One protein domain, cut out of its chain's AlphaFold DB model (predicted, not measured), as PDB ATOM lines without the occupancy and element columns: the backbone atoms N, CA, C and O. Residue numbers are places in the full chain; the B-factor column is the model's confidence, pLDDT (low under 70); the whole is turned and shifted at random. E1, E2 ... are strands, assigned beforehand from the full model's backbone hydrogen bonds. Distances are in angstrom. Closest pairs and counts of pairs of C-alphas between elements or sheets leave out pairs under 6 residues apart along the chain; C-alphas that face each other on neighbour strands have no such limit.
ATOM      1  N   GLU A 222     -29.677 -37.827   9.141       82.56
ATOM      2  CA  GLU A 222     -29.843 -37.410   7.746       82.56
ATOM      3  C   GLU A 222     -30.793 -36.215   7.542       82.56
ATOM      4  O   GLU A 222     -30.853 -35.660   6.442       82.56
ATOM      5  N   LEU A 223     -31.546 -35.820   8.577       83.94
ATOM      6  CA  LEU A 223     -32.294 -34.558   8.611       83.94
ATOM      7  C   LEU A 223     -31.367 -33.348   8.816       83.94
ATOM      8  O   LEU A 223     -31.777 -32.210   8.580       83.94
ATOM      9  N   GLY A 224     -30.110 -33.582   9.205       85.06
ATOM     10  CA  GLY A 224     -29.050 -32.584   9.135       85.06
ATOM     11  C   GLY A 224     -28.816 -32.073   7.710       85.06
ATOM     12  O   GLY A 224     -29.332 -32.607   6.730       85.06
ATOM     13  N   GLY A 225     -28.048 -30.997   7.584       88.38
ATOM     14  CA  GLY A 225     -27.759 -30.359   6.303       88.38
ATOM     15  C   GLY A 225     -27.537 -28.860   6.433       88.38
ATOM     16  O   GLY A 225     -27.413 -28.314   7.529       88.38
ATOM     17  N   LEU A 226     -27.481 -28.182   5.293       89.75
ATOM     18  CA  LEU A 226     -27.457 -26.731   5.224       89.75
ATOM     19  C   LEU A 226     -28.896 -26.203   5.259       89.75
ATOM     20  O   LEU A 226     -29.687 -26.465   4.356       89.75
ATOM     21  N   TRP A 227     -29.215 -25.438   6.293       89.94
ATOM     22  CA  TRP A 227     -30.529 -24.866   6.556       89.94
ATOM     23  C   TRP A 227     -30.479 -23.344   6.486       89.94
ATOM     24  O   TRP A 227     -29.664 -22.715   7.152       89.94
ATOM     25  N   ARG A 228     -31.377 -22.735   5.716       90.88
ATOM     26  CA  ARG A 228     -31.620 -21.294   5.709       90.88
ATOM     27  C   ARG A 228     -32.709 -20.961   6.712       90.88
ATOM     28  O   ARG A 228     -33.883 -21.219   6.459       90.88
ATOM     29  N   LEU A 229     -32.322 -20.369   7.833       89.12
ATOM     30  CA  LEU A 229     -33.252 -19.903   8.849       89.12
ATOM     31  C   LEU A 229     -33.621 -18.445   8.595       89.12
ATOM     32  O   LEU A 229     -32.739 -17.621   8.353       89.12
ATOM     33  N   ASN A 230     -34.906 -18.119   8.692       88.56
ATOM     34  CA  ASN A 230     -35.417 -16.754   8.673       88.56
ATOM     35  C   ASN A 230     -36.240 -16.499   9.933       88.56
ATOM     36  O   ASN A 230     -37.135 -17.281  10.258       88.56
ATOM     37  N   TRP A 231     -35.968 -15.394  10.618       87.44
ATOM     38  CA  TRP A 231     -36.687 -14.982  11.824       87.44
ATOM     39  C   TRP A 231     -36.783 -13.456  11.898       87.44
ATOM     40  O   TRP A 231     -36.092 -12.734  11.178       87.44
ATOM     41  N   THR A 232     -37.646 -12.946  12.775       80.00
ATOM     42  CA  THR A 232     -37.776 -11.499  13.007       80.00
ATOM     43  C   THR A 232     -37.134 -11.115  14.333       80.00
ATOM     44  O   THR A 232     -37.323 -11.774  15.353       80.00
ATOM     45  N   LEU A 233     -36.373 -10.028  14.325       73.88
ATOM     46  CA  LEU A 233     -35.733  -9.437  15.493       73.88
ATOM     47  C   LEU A 233     -36.309  -8.047  15.741       73.88
ATOM     48  O   LEU A 233     -36.687  -7.351  14.801       73.88
ATOM     49  N   LEU A 234     -36.307  -7.608  16.998       66.12
ATOM     50  CA  LEU A 234     -36.490  -6.199  17.328       66.12
ATOM     51  C   LEU A 234     -35.113  -5.538  17.436       66.12
ATOM     52  O   LEU A 234     -34.325  -5.872  18.320       66.12
ATOM     53  N   LYS A 235     -34.814  -4.604  16.534       66.06
ATOM     54  CA  LYS A 235     -33.591  -3.798  16.551       66.06
ATOM     55  C   LYS A 235     -33.915  -2.424  17.130       66.06
ATOM     56  O   LYS A 235     -34.888  -1.797  16.728       66.06
ATOM     57  N   ARG A 236     -33.104  -1.942  18.073       54.94
ATOM     58  CA  ARG A 236     -33.217  -0.566  18.573       54.94
ATOM     59  C   ARG A 236     -32.663   0.394  17.513       54.94
ATOM     60  O   ARG A 236     -31.476   0.309  17.198       54.94
ATOM     61  N   GLY A 237     -33.523   1.243  16.957       65.62
ATOM     62  CA  GLY A 237     -33.149   2.414  16.161       65.62
ATOM     63  C   GLY A 237     -32.970   3.655  17.041       65.62
ATOM     64  O   GLY A 237     -33.075   3.572  18.266       65.62
ATOM     65  N   ASP A 238     -32.723   4.806  16.416       60.34
ATOM     66  CA  ASP A 238     -32.394   6.058  17.118       60.34
ATOM     67  C   ASP A 238     -33.557   6.611  17.964       60.34
ATOM     68  O   ASP A 238     -33.335   7.342  18.928       60.34
ATOM     69  N   SER A 239     -34.800   6.242  17.637       58.06
ATOM     70  CA  SER A 239     -36.010   6.749  18.304       58.06
ATOM     71  C   SER A 239     -37.093   5.695  18.583       58.06
ATOM     72  O   SER A 239     -38.026   5.979  19.334       58.06
ATOM     73  N   ALA A 240     -36.986   4.477  18.035       65.94
ATOM     74  CA  ALA A 240     -37.966   3.402  18.231       65.94
ATOM     75  C   ALA A 240     -37.355   1.996  18.072       65.94
ATOM     76  O   ALA A 240     -36.251   1.827  17.556       65.94
ATOM     77  N   MET A 241     -38.090   0.970  18.518       62.31
ATOM     78  CA  MET A 241     -37.779  -0.430  18.213       62.31
ATOM     79  C   MET A 241     -38.374  -0.796  16.849       62.31
ATOM     80  O   MET A 241     -39.579  -0.668  16.644       62.31
ATOM     81  N   GLU A 242     -37.548  -1.298  15.941       76.31
ATOM     82  CA  GLU A 242     -37.945  -1.693  14.591       76.31
ATOM     83  C   GLU A 242     -37.933  -3.216  14.449       76.31
ATOM     84  O   GLU A 242     -37.007  -3.889  14.910       76.31
ATOM     85  N   LYS A 243     -38.951  -3.775  13.785       76.75
ATOM     86  CA  LYS A 243     -38.940  -5.185  13.376       76.75
ATOM     87  C   LYS A 243     -38.049  -5.333  12.148       76.75
ATOM     88  O   LYS A 243     -38.334  -4.757  11.104       76.75
ATOM     89  N   VAL A 244     -37.003  -6.140  12.266       78.12
ATOM     90  CA  VAL A 244     -36.057  -6.423  11.186       78.12
ATOM     91  C   VAL A 244     -36.057  -7.923  10.924       78.12
ATOM     92  O   VAL A 244     -35.927  -8.720  11.851       78.12
ATOM     93  N   SER A 245     -36.211  -8.313   9.660       82.75
ATOM     94  CA  SER A 245     -36.033  -9.708   9.251       82.75
ATOM     95  C   SER A 245     -34.547 -10.051   9.204       82.75
ATOM     96  O   SER A 245     -33.743  -9.287   8.670       82.75
ATOM     97  N   ALA A 246     -34.188 -11.197   9.764       82.38
ATOM     98  CA  ALA A 246     -32.853 -11.761   9.706       82.38
ATOM     99  C   ALA A 246     -32.901 -13.126   9.022       82.38
ATOM    100  O   ALA A 246     -33.807 -13.922   9.267       82.38
ATOM    101  N   THR A 247     -31.897 -13.383   8.190       86.19
ATOM    102  CA  THR A 247     -31.725 -14.638   7.459       86.19
ATOM    103  C   THR A 247     -30.315 -15.153   7.685       86.19
ATOM    104  O   THR A 247     -29.356 -14.378   7.633       86.19
ATOM    105  N   ARG A 248     -30.170 -16.460   7.914       85.81
ATOM    106  CA  ARG A 248     -28.858 -17.093   8.045       85.81
ATOM    107  C   ARG A 248     -28.855 -18.534   7.570       85.81
ATOM    108  O   ARG A 248     -29.720 -19.313   7.954       85.81
ATOM    109  N   ASP A 249     -27.814 -18.883   6.825       88.44
ATOM    110  CA  ASP A 249     -27.537 -20.259   6.426       88.44
ATOM    111  C   ASP A 249     -26.671 -20.935   7.499       88.44
ATOM    112  O   ASP A 249     -25.674 -20.376   7.971       88.44
ATOM    113  N   ILE A 250     -27.086 -22.123   7.926       83.12
ATOM    114  CA  ILE A 250     -26.536 -22.859   9.059       83.12
ATOM    115  C   ILE A 250     -26.374 -24.316   8.663       83.12
ATOM    116  O   ILE A 250     -27.334 -24.973   8.278       83.12
ATOM    117  N   CYS A 251     -25.161 -24.837   8.796       86.06
ATOM    118  CA  CYS A 251     -24.945 -26.274   8.743       86.06
ATOM    119  C   CYS A 251     -25.340 -26.887  10.094       86.06
ATOM    120  O   CYS A 251     -24.686 -26.606  11.097       86.06
ATOM    121  N   LEU A 252     -26.395 -27.704  10.109       85.56
ATOM    122  CA  LEU A 252     -26.812 -28.523  11.248       85.56
ATOM    123  C   LEU A 252     -26.329 -29.955  11.013       85.56
ATOM    124  O   LEU A 252     -26.749 -30.594  10.051       85.56
ATOM    125  N   LYS A 253     -25.437 -30.460  11.866       84.06
ATOM    126  CA  LYS A 253     -24.913 -31.829  11.772       84.06
ATOM    127  C   LYS A 253     -24.595 -32.399  13.147       84.06
ATOM    128  O   LYS A 253     -24.230 -31.653  14.052       84.06
ATOM    129  N   SER A 254     -24.657 -33.719  13.285       71.56
ATOM    130  CA  SER A 254     -24.200 -34.407  14.495       71.56
ATOM    131  C   SER A 254     -22.734 -34.065  14.802       71.56
ATOM    132  O   SER A 254     -21.915 -33.891  13.894       71.56
ATOM    133  N   GLY A 255     -22.398 -33.939  16.087       68.94
ATOM    134  CA  GLY A 255     -21.040 -33.604  16.535       68.94
ATOM    135  C   GLY A 255     -20.668 -32.119  16.440       68.94
ATOM    136  O   GLY A 255     -19.491 -31.775  16.552       68.94
ATOM    137  N   MET A 256     -21.639 -31.223  16.237       72.81
ATOM    138  CA  MET A 256     -21.421 -29.797  16.479       72.81
ATOM    139  C   MET A 256     -21.025 -29.543  17.940       72.81
ATOM    140  O   MET A 256     -21.411 -30.265  18.852       72.81
ATOM    141  N   THR A 257     -20.256 -28.485  18.164       67.19
ATOM    142  CA  THR A 257     -19.931 -27.953  19.493       67.19
ATOM    143  C   THR A 257     -20.508 -26.550  19.649       67.19
ATOM    144  O   THR A 257     -20.858 -25.902  18.655       67.19
ATOM    145  N   GLY A 258     -20.541 -26.031  20.880       62.97
ATOM    146  CA  GLY A 258     -20.965 -24.650  21.138       62.97
ATOM    147  C   GLY A 258     -20.118 -23.603  20.397       62.97
ATOM    148  O   GLY A 258     -20.631 -22.555  20.028       62.97
ATOM    149  N   ALA A 259     -18.860 -23.912  20.059       60.12
ATOM    150  CA  ALA A 259     -18.009 -23.045  19.236       60.12
ATOM    151  C   ALA A 259     -18.439 -22.993  17.756       60.12
ATOM    152  O   ALA A 259     -18.197 -22.006  17.061       60.12
ATOM    153  N   THR A 260     -19.071 -24.060  17.264       59.75
ATOM    154  CA  THR A 260     -19.564 -24.171  15.879       59.75
ATOM    155  C   THR A 260     -21.051 -23.861  15.741       59.75
ATOM    156  O   THR A 260     -21.534 -23.737  14.618       59.75
ATOM    157  N   ALA A 261     -21.768 -23.712  16.859       61.75
ATOM    158  CA  ALA A 261     -23.180 -23.366  16.916       61.75
ATOM    159  C   ALA A 261     -23.395 -21.905  16.465       61.75
ATOM    160  O   ALA A 261     -23.006 -20.965  17.157       61.75
ATOM    161  N   PRO A 262     -23.998 -21.655  15.291       55.47
ATOM    162  CA  PRO A 262     -23.902 -20.344  14.656       55.47
ATOM    163  C   PRO A 262     -24.979 -19.346  15.095       55.47
ATOM    164  O   PRO A 262     -24.844 -18.167  14.774       55.47
ATOM    165  N   LEU A 263     -26.010 -19.756  15.843       60.06
ATOM    166  CA  LEU A 263     -27.042 -18.842  16.367       60.06
ATOM    167  C   LEU A 263     -26.572 -18.002  17.563       60.06
ATOM    168  O   LEU A 263     -27.278 -17.104  18.010       60.06
ATOM    169  N   MET A 264     -25.357 -18.248  18.043       59.62
ATOM    170  CA  MET A 264     -24.812 -17.578  19.213       59.62
ATOM    171  C   MET A 264     -24.255 -16.197  18.841       59.62
ATOM    172  O   MET A 264     -23.587 -16.048  17.807       59.62
ATOM    173  N   PRO A 265     -24.486 -15.159  19.659       52.94
ATOM    174  CA  PRO A 265     -23.833 -13.881  19.464       52.94
ATOM    175  C   PRO A 265     -22.327 -14.083  19.628       52.94
ATOM    176  O   PRO A 265     -21.857 -14.466  20.693       52.94
ATOM    177  N   LYS A 266     -21.547 -13.757  18.592       50.72
ATOM    178  CA  LYS A 266     -20.069 -13.751  18.627       50.72
ATOM    179  C   LYS A 266     -19.479 -12.677  19.563       50.72
ATOM    180  O   LYS A 266     -18.326 -12.282  19.399       50.72
ATOM    181  N   ARG A 267     -20.267 -12.100  20.474       44.62
ATOM    182  CA  ARG A 267     -19.792 -11.014  21.333       44.62
ATOM    183  C   ARG A 267     -18.889 -11.588  22.427       44.62
ATOM    184  O   ARG A 267     -19.377 -12.227  23.347       44.62
ATOM    185  N   GLY A 268     -17.596 -11.276  22.342       54.91
ATOM    186  CA  GLY A 268     -16.654 -11.345  23.464       54.91
ATOM    187  C   GLY A 268     -16.035 -12.716  23.747       54.91
ATOM    188  O   GLY A 268     -15.927 -13.566  22.869       54.91
ATOM    189  N   THR A 269     -15.592 -12.890  24.995       54.53
ATOM    190  CA  THR A 269     -14.912 -14.070  25.566       54.53
ATOM    191  C   THR A 269     -15.874 -15.180  26.008       54.53
ATOM    192  O   THR A 269     -15.478 -16.065  26.765       54.53
ATOM    193  N   ALA A 270     -17.138 -15.116  25.583       62.69
ATOM    194  CA  ALA A 270     -18.184 -16.037  26.004       62.69
ATOM    195  C   ALA A 270     -17.831 -17.488  25.661       62.69
ATOM    196  O   ALA A 270     -17.525 -17.804  24.507       62.69
ATOM    197  N   LYS A 271     -17.903 -18.377  26.653       69.00
ATOM    198  CA  LYS A 271     -17.693 -19.815  26.454       69.00
ATOM    199  C   LYS A 271     -19.044 -20.489  26.345       69.00
ATOM    200  O   LYS A 271     -19.822 -20.474  27.291       69.00
ATOM    201  N   CYS A 272     -19.318 -21.077  25.191       68.31
ATOM    202  CA  CYS A 272     -20.596 -21.713  24.926       68.31
ATOM    203  C   CYS A 272     -20.439 -23.223  24.762       68.31
ATOM    204  O   CYS A 272     -19.546 -23.685  24.049       68.31
ATOM    205  N   ALA A 273     -21.338 -23.977  25.384       70.50
ATOM    206  CA  ALA A 273     -21.466 -25.417  25.250       70.50
ATOM    207  C   ALA A 273     -22.788 -25.753  24.550       70.50
ATOM    208  O   ALA A 273     -23.851 -25.242  24.906       70.50
ATOM    209  N   LEU A 274     -22.700 -26.615  23.537       72.31
ATOM    210  CA  LEU A 274     -23.869 -27.260  22.952       72.31
ATOM    211  C   LEU A 274     -24.235 -28.427  23.865       72.31
ATOM    212  O   LEU A 274     -23.398 -29.301  24.066       72.31
ATOM    213  N   GLN A 275     -25.441 -28.412  24.428       69.31
ATOM    214  CA  GLN A 275     -25.901 -29.455  25.346       69.31
ATOM    215  C   GLN A 275     -26.511 -30.621  24.565       69.31
ATOM    216  O   GLN A 275     -26.161 -31.771  24.803       69.31
ATOM    217  N   HIS A 276     -27.375 -30.319  23.593       73.62
ATOM    218  CA  HIS A 276     -27.903 -31.306  22.656       73.62
ATOM    219  C   HIS A 276     -28.226 -30.677  21.298       73.62
ATOM    220  O   HIS A 276     -28.516 -29.480  21.179       73.62
ATOM    221  N   LEU A 277     -28.150 -31.518  20.273       80.38
ATOM    222  CA  LEU A 277     -28.637 -31.268  18.927       80.38
ATOM    223  C   LEU A 277     -29.259 -32.572  18.452       80.38
ATOM    224  O   LEU A 277     -28.536 -33.519  18.151       80.38
ATOM    225  N   ASP A 278     -30.580 -32.588  18.402       81.50
ATOM    226  CA  ASP A 278     -31.353 -33.789  18.150       81.50
ATOM    227  C   ASP A 278     -32.069 -33.690  16.809       81.50
ATOM    228  O   ASP A 278     -32.651 -32.659  16.458       81.50
ATOM    229  N   PHE A 279     -32.054 -34.796  16.071       83.94
ATOM    230  CA  PHE A 279     -32.739 -34.921  14.794       83.94
ATOM    231  C   PHE A 279     -33.827 -35.980  14.914       83.94
ATOM    232  O   PHE A 279     -33.543 -37.176  14.869       83.94
ATOM    233  N   TYR A 280     -35.082 -35.561  15.024       82.88
ATOM    234  CA  TYR A 280     -36.224 -36.466  15.096       82.88
ATOM    235  C   TYR A 280     -37.173 -36.264  13.912       82.88
ATOM    236  O   TYR A 280     -37.253 -35.175  13.343       82.88
ATOM    237  N   PRO A 281     -37.974 -37.284  13.547       76.38
ATOM    238  CA  PRO A 281     -39.050 -37.116  12.570       76.38
ATOM    239  C   PRO A 281     -40.052 -36.022  12.952       76.38
ATOM    240  O   PRO A 281     -40.754 -35.518  12.086       76.38
ATOM    241  N   THR A 282     -40.144 -35.693  14.242       78.56
ATOM    242  CA  THR A 282     -41.012 -34.653  14.800       78.56
ATOM    243  C   THR A 282     -40.367 -33.274  14.823       78.56
ATOM    244  O   THR A 282     -41.072 -32.306  15.089       78.56
ATOM    245  N   GLY A 283     -39.063 -33.161  14.564       84.38
ATOM    246  CA  GLY A 283     -38.380 -31.877  14.601       84.38
ATOM    247  C   GLY A 283     -36.863 -31.958  14.742       84.38
ATOM    248  O   GLY A 283     -36.300 -33.007  15.053       84.38
ATOM    249  N   ILE A 284     -36.208 -30.821  14.519       83.81
ATOM    250  CA  ILE A 284     -34.799 -30.601  14.845       83.81
ATOM    251  C   ILE A 284     -34.753 -29.685  16.062       83.81
ATOM    252  O   ILE A 284     -35.221 -28.548  15.997       83.81
ATOM    253  N   GLY A 285     -34.171 -30.188  17.145       84.44
ATOM    254  CA  GLY A 285     -33.991 -29.462  18.396       84.44
ATOM    255  C   GLY A 285     -32.526 -29.113  18.616       84.44
ATOM    256  O   GLY A 285     -31.642 -29.932  18.387       84.44
ATOM    257  N   PHE A 286     -32.251 -27.900  19.072       81.00
ATOM    258  CA  PHE A 286     -30.920 -27.451  19.466       81.00
ATOM    259  C   PHE A 286     -31.028 -26.683  20.776       81.00
ATOM    260  O   PHE A 286     -31.846 -25.769  20.886       81.00
ATOM    261  N   TYR A 287     -30.162 -26.995  21.737       77.75
ATOM    262  CA  TYR A 287     -30.052 -26.239  22.980       77.75
ATOM    263  C   TYR A 287     -28.598 -26.019  23.367       77.75
ATOM    264  O   TYR A 287     -27.816 -26.959  23.521       77.75
ATOM    265  N   ALA A 288     -28.238 -24.762  23.580       72.81
ATOM    266  CA  ALA A 288     -26.899 -24.375  23.975       72.81
ATOM    267  C   ALA A 288     -26.923 -23.358  25.110       72.81
ATOM    268  O   ALA A 288     -27.809 -22.507  25.203       72.81
ATOM    269  N   GLN A 289     -25.898 -23.421  25.949       74.06
ATOM    270  CA  GLN A 289     -25.694 -22.506  27.063       74.06
ATOM    271  C   GLN A 289     -24.360 -21.790  26.892       74.06
ATOM    272  O   GLN A 289     -23.361 -22.400  26.518       74.06
ATOM    273  N   CYS A 290     -24.346 -20.488  27.151       71.88
ATOM    274  CA  CYS A 290     -23.144 -19.673  27.181       71.88
ATOM    275  C   CYS A 290     -22.920 -19.104  28.567       71.88
ATOM    276  O   CYS A 290     -23.813 -18.482  29.149       71.88
ATOM    277  N   ASP A 291     -21.680 -19.220  29.006       71.75
ATOM    278  CA  ASP A 291     -21.128 -18.458  30.100       71.75
ATOM    279  C   ASP A 291     -20.601 -17.108  29.588       71.75
ATOM    280  O   ASP A 291     -19.732 -17.061  28.710       71.75
ATOM    281  N   GLN A 292     -21.146 -16.014  30.123       70.19
ATOM    282  CA  GLN A 292     -20.726 -14.637  29.845       70.19
ATOM    283  C   GLN A 292     -19.969 -14.017  31.040       70.19
ATOM    284  O   GLN A 292     -19.801 -12.800  31.082       70.19
ATOM    285  N   GLY A 293     -19.520 -14.823  32.009       69.75
ATOM    286  CA  GLY A 293     -18.962 -14.357  33.281       69.75
ATOM    287  C   GLY A 293     -20.042 -14.343  34.359       69.75
ATOM    288  O   GLY A 293     -20.488 -15.409  34.774       69.75
ATOM    289  N   ASP A 294     -20.490 -13.147  34.751       60.47
ATOM    290  CA  ASP A 294     -21.503 -12.919  35.806       60.47
ATOM    291  C   ASP A 294     -22.949 -13.231  35.356       60.47
ATOM    292  O   ASP A 294     -23.914 -13.069  36.108       60.47
ATOM    293  N   PHE A 295     -23.129 -13.628  34.092       61.50
ATOM    294  CA  PHE A 295     -24.427 -13.928  33.495       61.50
ATOM    295  C   PHE A 295     -24.366 -15.228  32.698       61.50
ATOM    296  O   PHE A 295     -23.467 -15.450  31.884       61.50
ATOM    297  N   GLY A 296     -25.388 -16.062  32.872       65.50
ATOM    298  CA  GLY A 296     -25.664 -17.177  31.977       65.50
ATOM    299  C   GLY A 296     -26.574 -16.729  30.840       65.50
ATOM    300  O   GLY A 296     -27.463 -15.896  31.025       65.50
ATOM    301  N   SER A 297     -26.407 -17.306  29.657       69.62
ATOM    302  CA  SER A 297     -27.424 -17.210  28.610       69.62
ATOM    303  C   SER A 297     -27.691 -18.567  27.982       69.62
ATOM    304  O   SER A 297     -26.792 -19.397  27.890       69.62
ATOM    305  N   ALA A 298     -28.928 -18.797  27.562       71.81
ATOM    306  CA  ALA A 298     -29.330 -20.013  26.875       71.81
ATOM    307  C   ALA A 298     -29.993 -19.673  25.544       71.81
ATOM    308  O   ALA A 298     -30.715 -18.679  25.432       71.81
ATOM    309  N   TRP A 299     -29.725 -20.518  24.557       74.44
ATOM    310  CA  TRP A 299     -30.271 -20.458  23.211       74.44
ATOM    311  C   TRP A 299     -30.934 -21.788  22.902       74.44
ATOM    312  O   TRP A 299     -30.290 -22.829  23.025       74.44
ATOM    313  N   ALA A 300     -32.189 -21.743  22.472       78.31
ATOM    314  CA  ALA A 300     -32.893 -22.908  21.967       78.31
ATOM    315  C   ALA A 300     -33.404 -22.641  20.550       78.31
ATOM    316  O   ALA A 300     -33.795 -21.518  20.229       78.31
ATOM    317  N   LEU A 301     -33.404 -23.672  19.718       82.62
ATOM    318  CA  LEU A 301     -34.098 -23.708  18.440       82.62
ATOM    319  C   LEU A 301     -34.913 -24.998  18.412       82.62
ATOM    320  O   LEU A 301     -34.350 -26.070  18.608       82.62
ATOM    321  N   ASP A 302     -36.202 -24.880  18.137       85.94
ATOM    322  CA  ASP A 302     -37.073 -26.006  17.819       85.94
ATOM    323  C   ASP A 302     -37.657 -25.763  16.426       85.94
ATOM    324  O   ASP A 302     -38.304 -24.740  16.193       85.94
ATOM    325  N   LEU A 303     -37.374 -26.658  15.482       86.31
ATOM    326  CA  LEU A 303     -37.945 -26.652  14.138       86.31
ATOM    327  C   LEU A 303     -38.808 -27.885  13.964       86.31
ATOM    328  O   LEU A 303     -38.309 -29.002  14.024       86.31
ATOM    329  N   GLN A 304     -40.073 -27.680  13.633       87.50
ATOM    330  CA  GLN A 304     -41.030 -28.748  13.405       87.50
ATOM    331  C   GLN A 304     -41.324 -28.885  11.907       87.50
ATOM    332  O   GLN A 304     -41.434 -27.874  11.195       87.50
ATOM    333  N   PRO A 305     -41.458 -30.121  11.404       84.19
ATOM    334  CA  PRO A 305     -41.861 -30.357  10.032       84.19
ATOM    335  C   PRO A 305     -43.307 -29.885   9.810       84.19
ATOM    336  O   PRO A 305     -44.105 -29.814  10.750       84.19
ATOM    337  N   PRO A 306     -43.688 -29.591   8.560       80.44
ATOM    338  CA  PRO A 306     -45.058 -29.226   8.221       80.44
ATOM    339  C   PRO A 306     -46.052 -30.336   8.604       80.44
ATOM    340  O   PRO A 306     -45.818 -31.522   8.363       80.44
ATOM    341  N   GLN A 307     -47.207 -29.957   9.159       65.19
ATOM    342  CA  GLN A 307     -48.282 -30.912   9.424       65.19
ATOM    343  C   GLN A 307     -48.889 -31.401   8.094       65.19
ATOM    344  O   GLN A 307     -49.463 -30.619   7.338       65.19
ATOM    345  N   SER A 308     -48.803 -32.714   7.853       52.28
ATOM    346  CA  SER A 308     -49.373 -33.497   6.736       52.28
ATOM    347  C   SER A 308     -48.676 -33.428   5.361       52.28
ATOM    348  O   SER A 308     -48.725 -32.426   4.654       52.28
ATOM    349  N   GLY A 309     -48.127 -34.581   4.946       49.25
ATOM    350  CA  GLY A 309     -48.175 -35.147   3.584       49.25
ATOM    351  C   GLY A 309     -47.571 -34.373   2.408       49.25
ATOM    352  O   GLY A 309     -47.602 -34.878   1.289       49.25
ATOM    353  N   LYS A 310     -47.036 -33.175   2.620       47.03
ATOM    354  CA  LYS A 310     -46.334 -32.399   1.604       47.03
ATOM    355  C   LYS A 310     -44.861 -32.359   1.970       47.03
ATOM    356  O   LYS A 310     -44.513 -31.910   3.059       47.03
ATOM    357  N   GLU A 311     -44.015 -32.805   1.047       53.84
ATOM    358  CA  GLU A 311     -42.622 -32.371   1.006       53.84
ATOM    359  C   GLU A 311     -42.639 -30.848   0.877       53.84
ATOM    360  O   GLU A 311     -42.858 -30.285  -0.194       53.84
ATOM    361  N   ALA A 312     -42.511 -30.165   2.005       56.16
ATOM    362  CA  ALA A 312     -42.096 -28.786   2.011       56.16
ATOM    363  C   ALA A 312     -40.792 -28.769   2.793       56.16
ATOM    364  O   ALA A 312     -40.779 -28.994   4.002       56.16
ATOM    365  N   ASP A 313     -39.698 -28.480   2.092       70.25
ATOM    366  CA  ASP A 313     -38.366 -28.256   2.662       70.25
ATOM    367  C   ASP A 313     -38.348 -27.124   3.711       70.25
ATOM    368  O   ASP A 313     -37.319 -26.870   4.331       70.25
ATOM    369  N   THR A 314     -39.486 -26.444   3.908       82.88
ATOM    370  CA  THR A 314     -39.725 -25.382   4.881       82.88
ATOM    371  C   THR A 314     -40.376 -25.920   6.153       82.88
ATOM    372  O   THR A 314     -41.536 -26.328   6.164       82.88
ATOM    373  N   TRP A 315     -39.624 -25.854   7.238       89.25
ATOM    374  CA  TRP A 315     -40.013 -26.180   8.602       89.25
ATOM    375  C   TRP A 315     -40.277 -24.892   9.382       89.25
ATOM    376  O   TRP A 315     -39.792 -23.815   9.022       89.25
ATOM    377  N   THR A 316     -41.051 -24.982  10.455       89.12
ATOM    378  CA  THR A 316     -41.415 -23.826  11.285       89.12
ATOM    379  C   THR A 316     -41.210 -24.140  12.747       89.12
ATOM    380  O   THR A 316     -41.428 -25.271  13.161       89.12
ATOM    381  N   GLY A 317     -40.879 -23.140  13.547       87.25
ATOM    382  CA  GLY A 317     -40.910 -23.292  14.991       87.25
ATOM    383  C   GLY A 317     -40.443 -22.037  15.695       87.25
ATOM    384  O   GLY A 317     -40.770 -20.926  15.265       87.25
ATOM    385  N   GLU A 318     -39.683 -22.203  16.769       86.44
ATOM    386  CA  GLU A 318     -39.286 -21.105  17.639       86.44
ATOM    387  C   GLU A 318     -37.787 -21.091  17.905       86.44
ATOM    388  O   GLU A 318     -37.145 -22.122  18.101       86.44
ATOM    389  N   MET A 319     -37.238 -19.883  17.964       80.38
ATOM    390  CA  MET A 319     -35.925 -19.633  18.530       80.38
ATOM    391  C   MET A 319     -36.100 -18.873  19.840       80.38
ATOM    392  O   MET A 319     -36.718 -17.809  19.869       80.38
ATOM    393  N   GLN A 320     -35.531 -19.408  20.913       78.25
ATOM    394  CA  GLN A 320     -35.641 -18.848  22.251       78.25
ATOM    395  C   GLN A 320     -34.279 -18.378  22.749       78.25
ATOM    396  O   GLN A 320     -33.261 -19.046  22.565       78.25
ATOM    397  N   PHE A 321     -34.284 -17.234  23.421       74.19
ATOM    398  CA  PHE A 321     -33.143 -16.685  24.131       74.19
ATOM    399  C   PHE A 321     -33.548 -16.319  25.554       74.19
ATOM    400  O   PHE A 321     -34.548 -15.633  25.775       74.19
ATOM    401  N   SER A 322     -32.745 -16.733  26.527       70.56
ATOM    402  CA  SER A 322     -32.902 -16.306  27.916       70.56
ATOM    403  C   SER A 322     -31.567 -15.888  28.505       70.56
ATOM    404  O   SER A 322     -30.563 -16.563  28.281       70.56
ATOM    405  N   MET A 323     -31.573 -14.829  29.310       63.84
ATOM    406  CA  MET A 323     -30.454 -14.474  30.181       63.84
ATOM    407  C   MET A 323     -30.827 -14.789  31.626       63.84
ATOM    408  O   MET A 323     -31.959 -14.555  32.043       63.84
ATOM    409  N   GLN A 324     -29.875 -15.308  32.385       62.72
ATOM    410  CA  GLN A 324     -30.011 -15.538  33.816       62.72
ATOM    411  C   GLN A 324     -28.943 -14.710  34.531       62.72
ATOM    412  O   GLN A 324     -27.755 -14.827  34.224       62.72
ATOM    413  N   ASN A 325     -29.384 -13.845  35.447       51.03
ATOM    414  CA  ASN A 325     -28.506 -13.084  36.329       51.03
ATOM    415  C   ASN A 325     -28.213 -13.920  37.582       51.03
ATOM    416  O   ASN A 325     -29.145 -14.383  38.240       51.03
ATOM    417  N   GLU A 326     -26.931 -14.093  37.905       48.25
ATOM    418  CA  GLU A 326     -26.454 -14.893  39.040       48.25
ATOM    419  C   GLU A 326     -26.892 -14.341  40.413       48.25
ATOM    420  O   GLU A 326     -26.978 -15.103  41.372       48.25
ATOM    421  N   VAL A 327     -27.219 -13.047  40.515       42.69
ATOM    422  CA  VAL A 327     -27.500 -12.367  41.796       42.69
ATOM    423  C   VAL A 327     -28.992 -12.270  42.116       42.69
ATOM    424  O   VAL A 327     -29.367 -12.239  43.285       42.69
ATOM    425  N   LEU A 328     -29.856 -12.209  41.102       43.62
ATOM    426  CA  LEU A 328     -31.270 -11.889  41.318       43.62
ATOM    427  C   LEU A 328     -32.204 -13.098  41.257       43.62
ATOM    428  O   LEU A 328     -33.361 -12.940  41.621       43.62
ATOM    429  N   GLN A 329     -31.760 -14.272  40.783       40.44
ATOM    430  CA  GLN A 329     -32.629 -15.413  40.412       40.44
ATOM    431  C   GLN A 329     -33.820 -15.054  39.490       40.44
ATOM    432  O   GLN A 329     -34.565 -15.933  39.065       40.44
ATOM    433  N   ASP A 330     -33.972 -13.783  39.117       39.00
ATOM    434  CA  ASP A 330     -34.956 -13.305  38.175       39.00
ATOM    435  C   ASP A 330     -34.612 -13.879  36.806       39.00
ATOM    436  O   ASP A 330     -33.605 -13.538  36.170       39.00
ATOM    437  N   LEU A 331     -35.485 -14.771  36.346       43.91
ATOM    438  CA  LEU A 331     -35.565 -15.153  34.950       43.91
ATOM    439  C   LEU A 331     -35.845 -13.871  34.166       43.91
ATOM    440  O   LEU A 331     -36.979 -13.387  34.140       43.91
ATOM    441  N   ALA A 332     -34.822 -13.312  33.515       46.41
ATOM    442  CA  ALA A 332     -35.077 -12.307  32.499       46.41
ATOM    443  C   ALA A 332     -36.080 -12.911  31.498       46.41
ATOM    444  O   ALA A 332     -36.008 -14.115  31.216       46.41
ATOM    445  N   PRO A 333     -37.036 -12.120  30.982       49.38
ATOM    446  CA  PRO A 333     -38.092 -12.641  30.127       49.38
ATOM    447  C   PRO A 333     -37.493 -13.464  28.984       49.38
ATOM    448  O   PRO A 333     -36.624 -12.985  28.250       49.38
ATOM    449  N   LYS A 334     -37.950 -14.718  28.858       59.91
ATOM    450  CA  LYS A 334     -37.609 -15.588  27.731       59.91
ATOM    451  C   LYS A 334     -38.092 -14.893  26.462       59.91
ATOM    452  O   LYS A 334     -39.294 -14.741  26.252       59.91
ATOM    453  N   ALA A 335     -37.162 -14.436  25.637       67.88
ATOM    454  CA  ALA A 335     -37.488 -13.883  24.339       67.88
ATOM    455  C   ALA A 335     -37.627 -15.053  23.364       67.88
ATOM    456  O   ALA A 335     -36.634 -15.698  23.041       67.88
ATOM    457  N   SER A 336     -38.851 -15.337  22.921       77.19
ATOM    458  CA  SER A 336     -39.104 -16.270  21.818       77.19
ATOM    459  C   SER A 336     -39.387 -15.483  20.543       77.19
ATOM    460  O   SER A 336     -40.047 -14.439  20.579       77.19
ATOM    461  N   THR A 337     -38.869 -15.957  19.415       80.88
ATOM    462  CA  THR A 337     -39.225 -15.448  18.094       80.88
ATOM    463  C   THR A 337     -39.559 -16.603  17.154       80.88
ATOM    464  O   THR A 337     -38.818 -17.593  17.122       80.88
ATOM    465  N   PRO A 338     -40.643 -16.496  16.366       87.06
ATOM    466  CA  PRO A 338     -40.931 -17.465  15.323       87.06
ATOM    467  C   PRO A 338     -39.789 -17.534  14.306       87.06
ATOM    468  O   PRO A 338     -39.247 -16.509  13.874       87.06
ATOM    469  N   VAL A 339     -39.464 -18.750  13.886       88.06
ATOM    470  CA  VAL A 339     -38.444 -19.034  12.879       88.06
ATOM    471  C   VAL A 339     -39.006 -19.967  11.813       88.06
ATOM    472  O   VAL A 339     -39.801 -20.865  12.079       88.06
ATOM    473  N   THR A 340     -38.582 -19.735  10.578       90.50
ATOM    474  CA  THR A 340     -38.821 -20.620   9.435       90.50
ATOM    475  C   THR A 340     -37.476 -21.152   8.968       90.50
ATOM    476  O   THR A 340     -36.530 -20.378   8.832       90.50
ATOM    477  N   GLY A 341     -37.359 -22.455   8.749       89.50
ATOM    478  CA  GLY A 341     -36.132 -23.100   8.296       89.50
ATOM    479  C   GLY A 341     -36.351 -23.789   6.963       89.50
ATOM    480  O   GLY A 341     -37.210 -24.647   6.873       89.50
ATOM    481  N   LEU A 342     -35.581 -23.437   5.940       90.81
ATOM    482  CA  LEU A 342     -35.591 -24.112   4.643       90.81
ATOM    483  C   LEU A 342     -34.330 -24.968   4.506       90.81
ATOM    484  O   LEU A 342     -33.231 -24.414   4.563       90.81
ATOM    485  N   ARG A 343     -34.440 -26.280   4.284       89.00
ATOM    486  CA  ARG A 343     -33.263 -27.090   3.926       89.00
ATOM    487  C   ARG A 343     -32.837 -26.737   2.500       89.00
ATOM    488  O   ARG A 343     -33.610 -26.880   1.562       89.00
ATOM    489  N   ILE A 344     -31.609 -26.249   2.337       90.75
ATOM    490  CA  ILE A 344     -31.066 -25.761   1.055       90.75
ATOM    491  C   ILE A 344     -29.929 -26.631   0.498       90.75
ATOM    492  O   ILE A 344     -29.361 -26.302  -0.542       90.75
ATOM    493  N   GLY A 345     -29.576 -27.723   1.178       88.88
ATOM    494  CA  GLY A 345     -28.603 -28.705   0.698       88.88
ATOM    495  C   GLY A 345     -27.891 -29.436   1.830       88.88
ATOM    496  O   GLY A 345     -28.370 -29.463   2.964       88.88
ATOM    497  N   ASP A 346     -26.724 -29.995   1.521       88.31
ATOM    498  CA  ASP A 346     -25.843 -30.639   2.493       88.31
ATOM    499  C   ASP A 346     -24.769 -29.670   3.008       88.31
ATOM    500  O   ASP A 346     -24.418 -28.676   2.362       88.31
TER     501      ASP A 346
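Overview. This is residues 222 to 346 of the 348 residues of an uncharacterized protein of Beijerinckiaceae bacterium RH AL1 (UniProt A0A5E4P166). One seven-stranded antiparallel sheet folds back on itself into a loosely closed trough, E2, E1 and E7 facing E5, E4 and E3, with E6 as the hinge. The hairpin of E1 and E2 runs on past E7 as a two-stranded arm, and a long link, residues 253 to 270, spans from edge strand E2 to edge strand E3. The printed part has 125 residues, seven strands and no named helix; the class is all strand. It is compact, with a radius of gyration of the C-alphas of 15.5 A and spans of 48 by 37 by 23 A.

Arrangement. Begin in the twisted sheet at the hinge, E6, residues 314 to 325. Beside it is E5, residues 295 to 304, antiparallel at 166 degrees, with N 318 and O 302 2.9 A apart. Next come E4, residues 283 to 291, where N 299 and O 288 are 2.8 A apart, and edge strand E3, residues 271 to 280, where N 273 and O 289 are 2.8 A apart. On the other side of E6 find E7, residues 335 to 345, with N 319 and O 337 2.9 A apart; these five strands, E3 to E7, form a meander, each the antiparallel neighbour of the one before. E7 bends by 53 degrees at residue 338. E1, residues 225 to 236, is its neighbour, with N 228 and O 342 2.8 A apart. E2, residues 241 to 252, makes a hairpin with E1, with N 229 and O 248 2.8 A apart, and bends by 55 degrees at residue 249. E2 and E3 are only just apart, at 8.4 A.

Along the chain. Find C-alpha 225 at (-27.759, -30.359, 6.303); E1 runs 32.7 A from there. E2 spans 31.0 A, E5 30.0 A and E6 35.6 A. E7 ends at C-alpha 345, (-28.603, -28.705, 0.698).

Size, cuts and confidence. The C-alphas of Gly 309 and Val 327 are farthest apart, 49.1 A. The printed part has no cut. Mean pLDDT of the printed part is 72.3; 50 residues are under 70, among them 257 to 272 and 323 to 335.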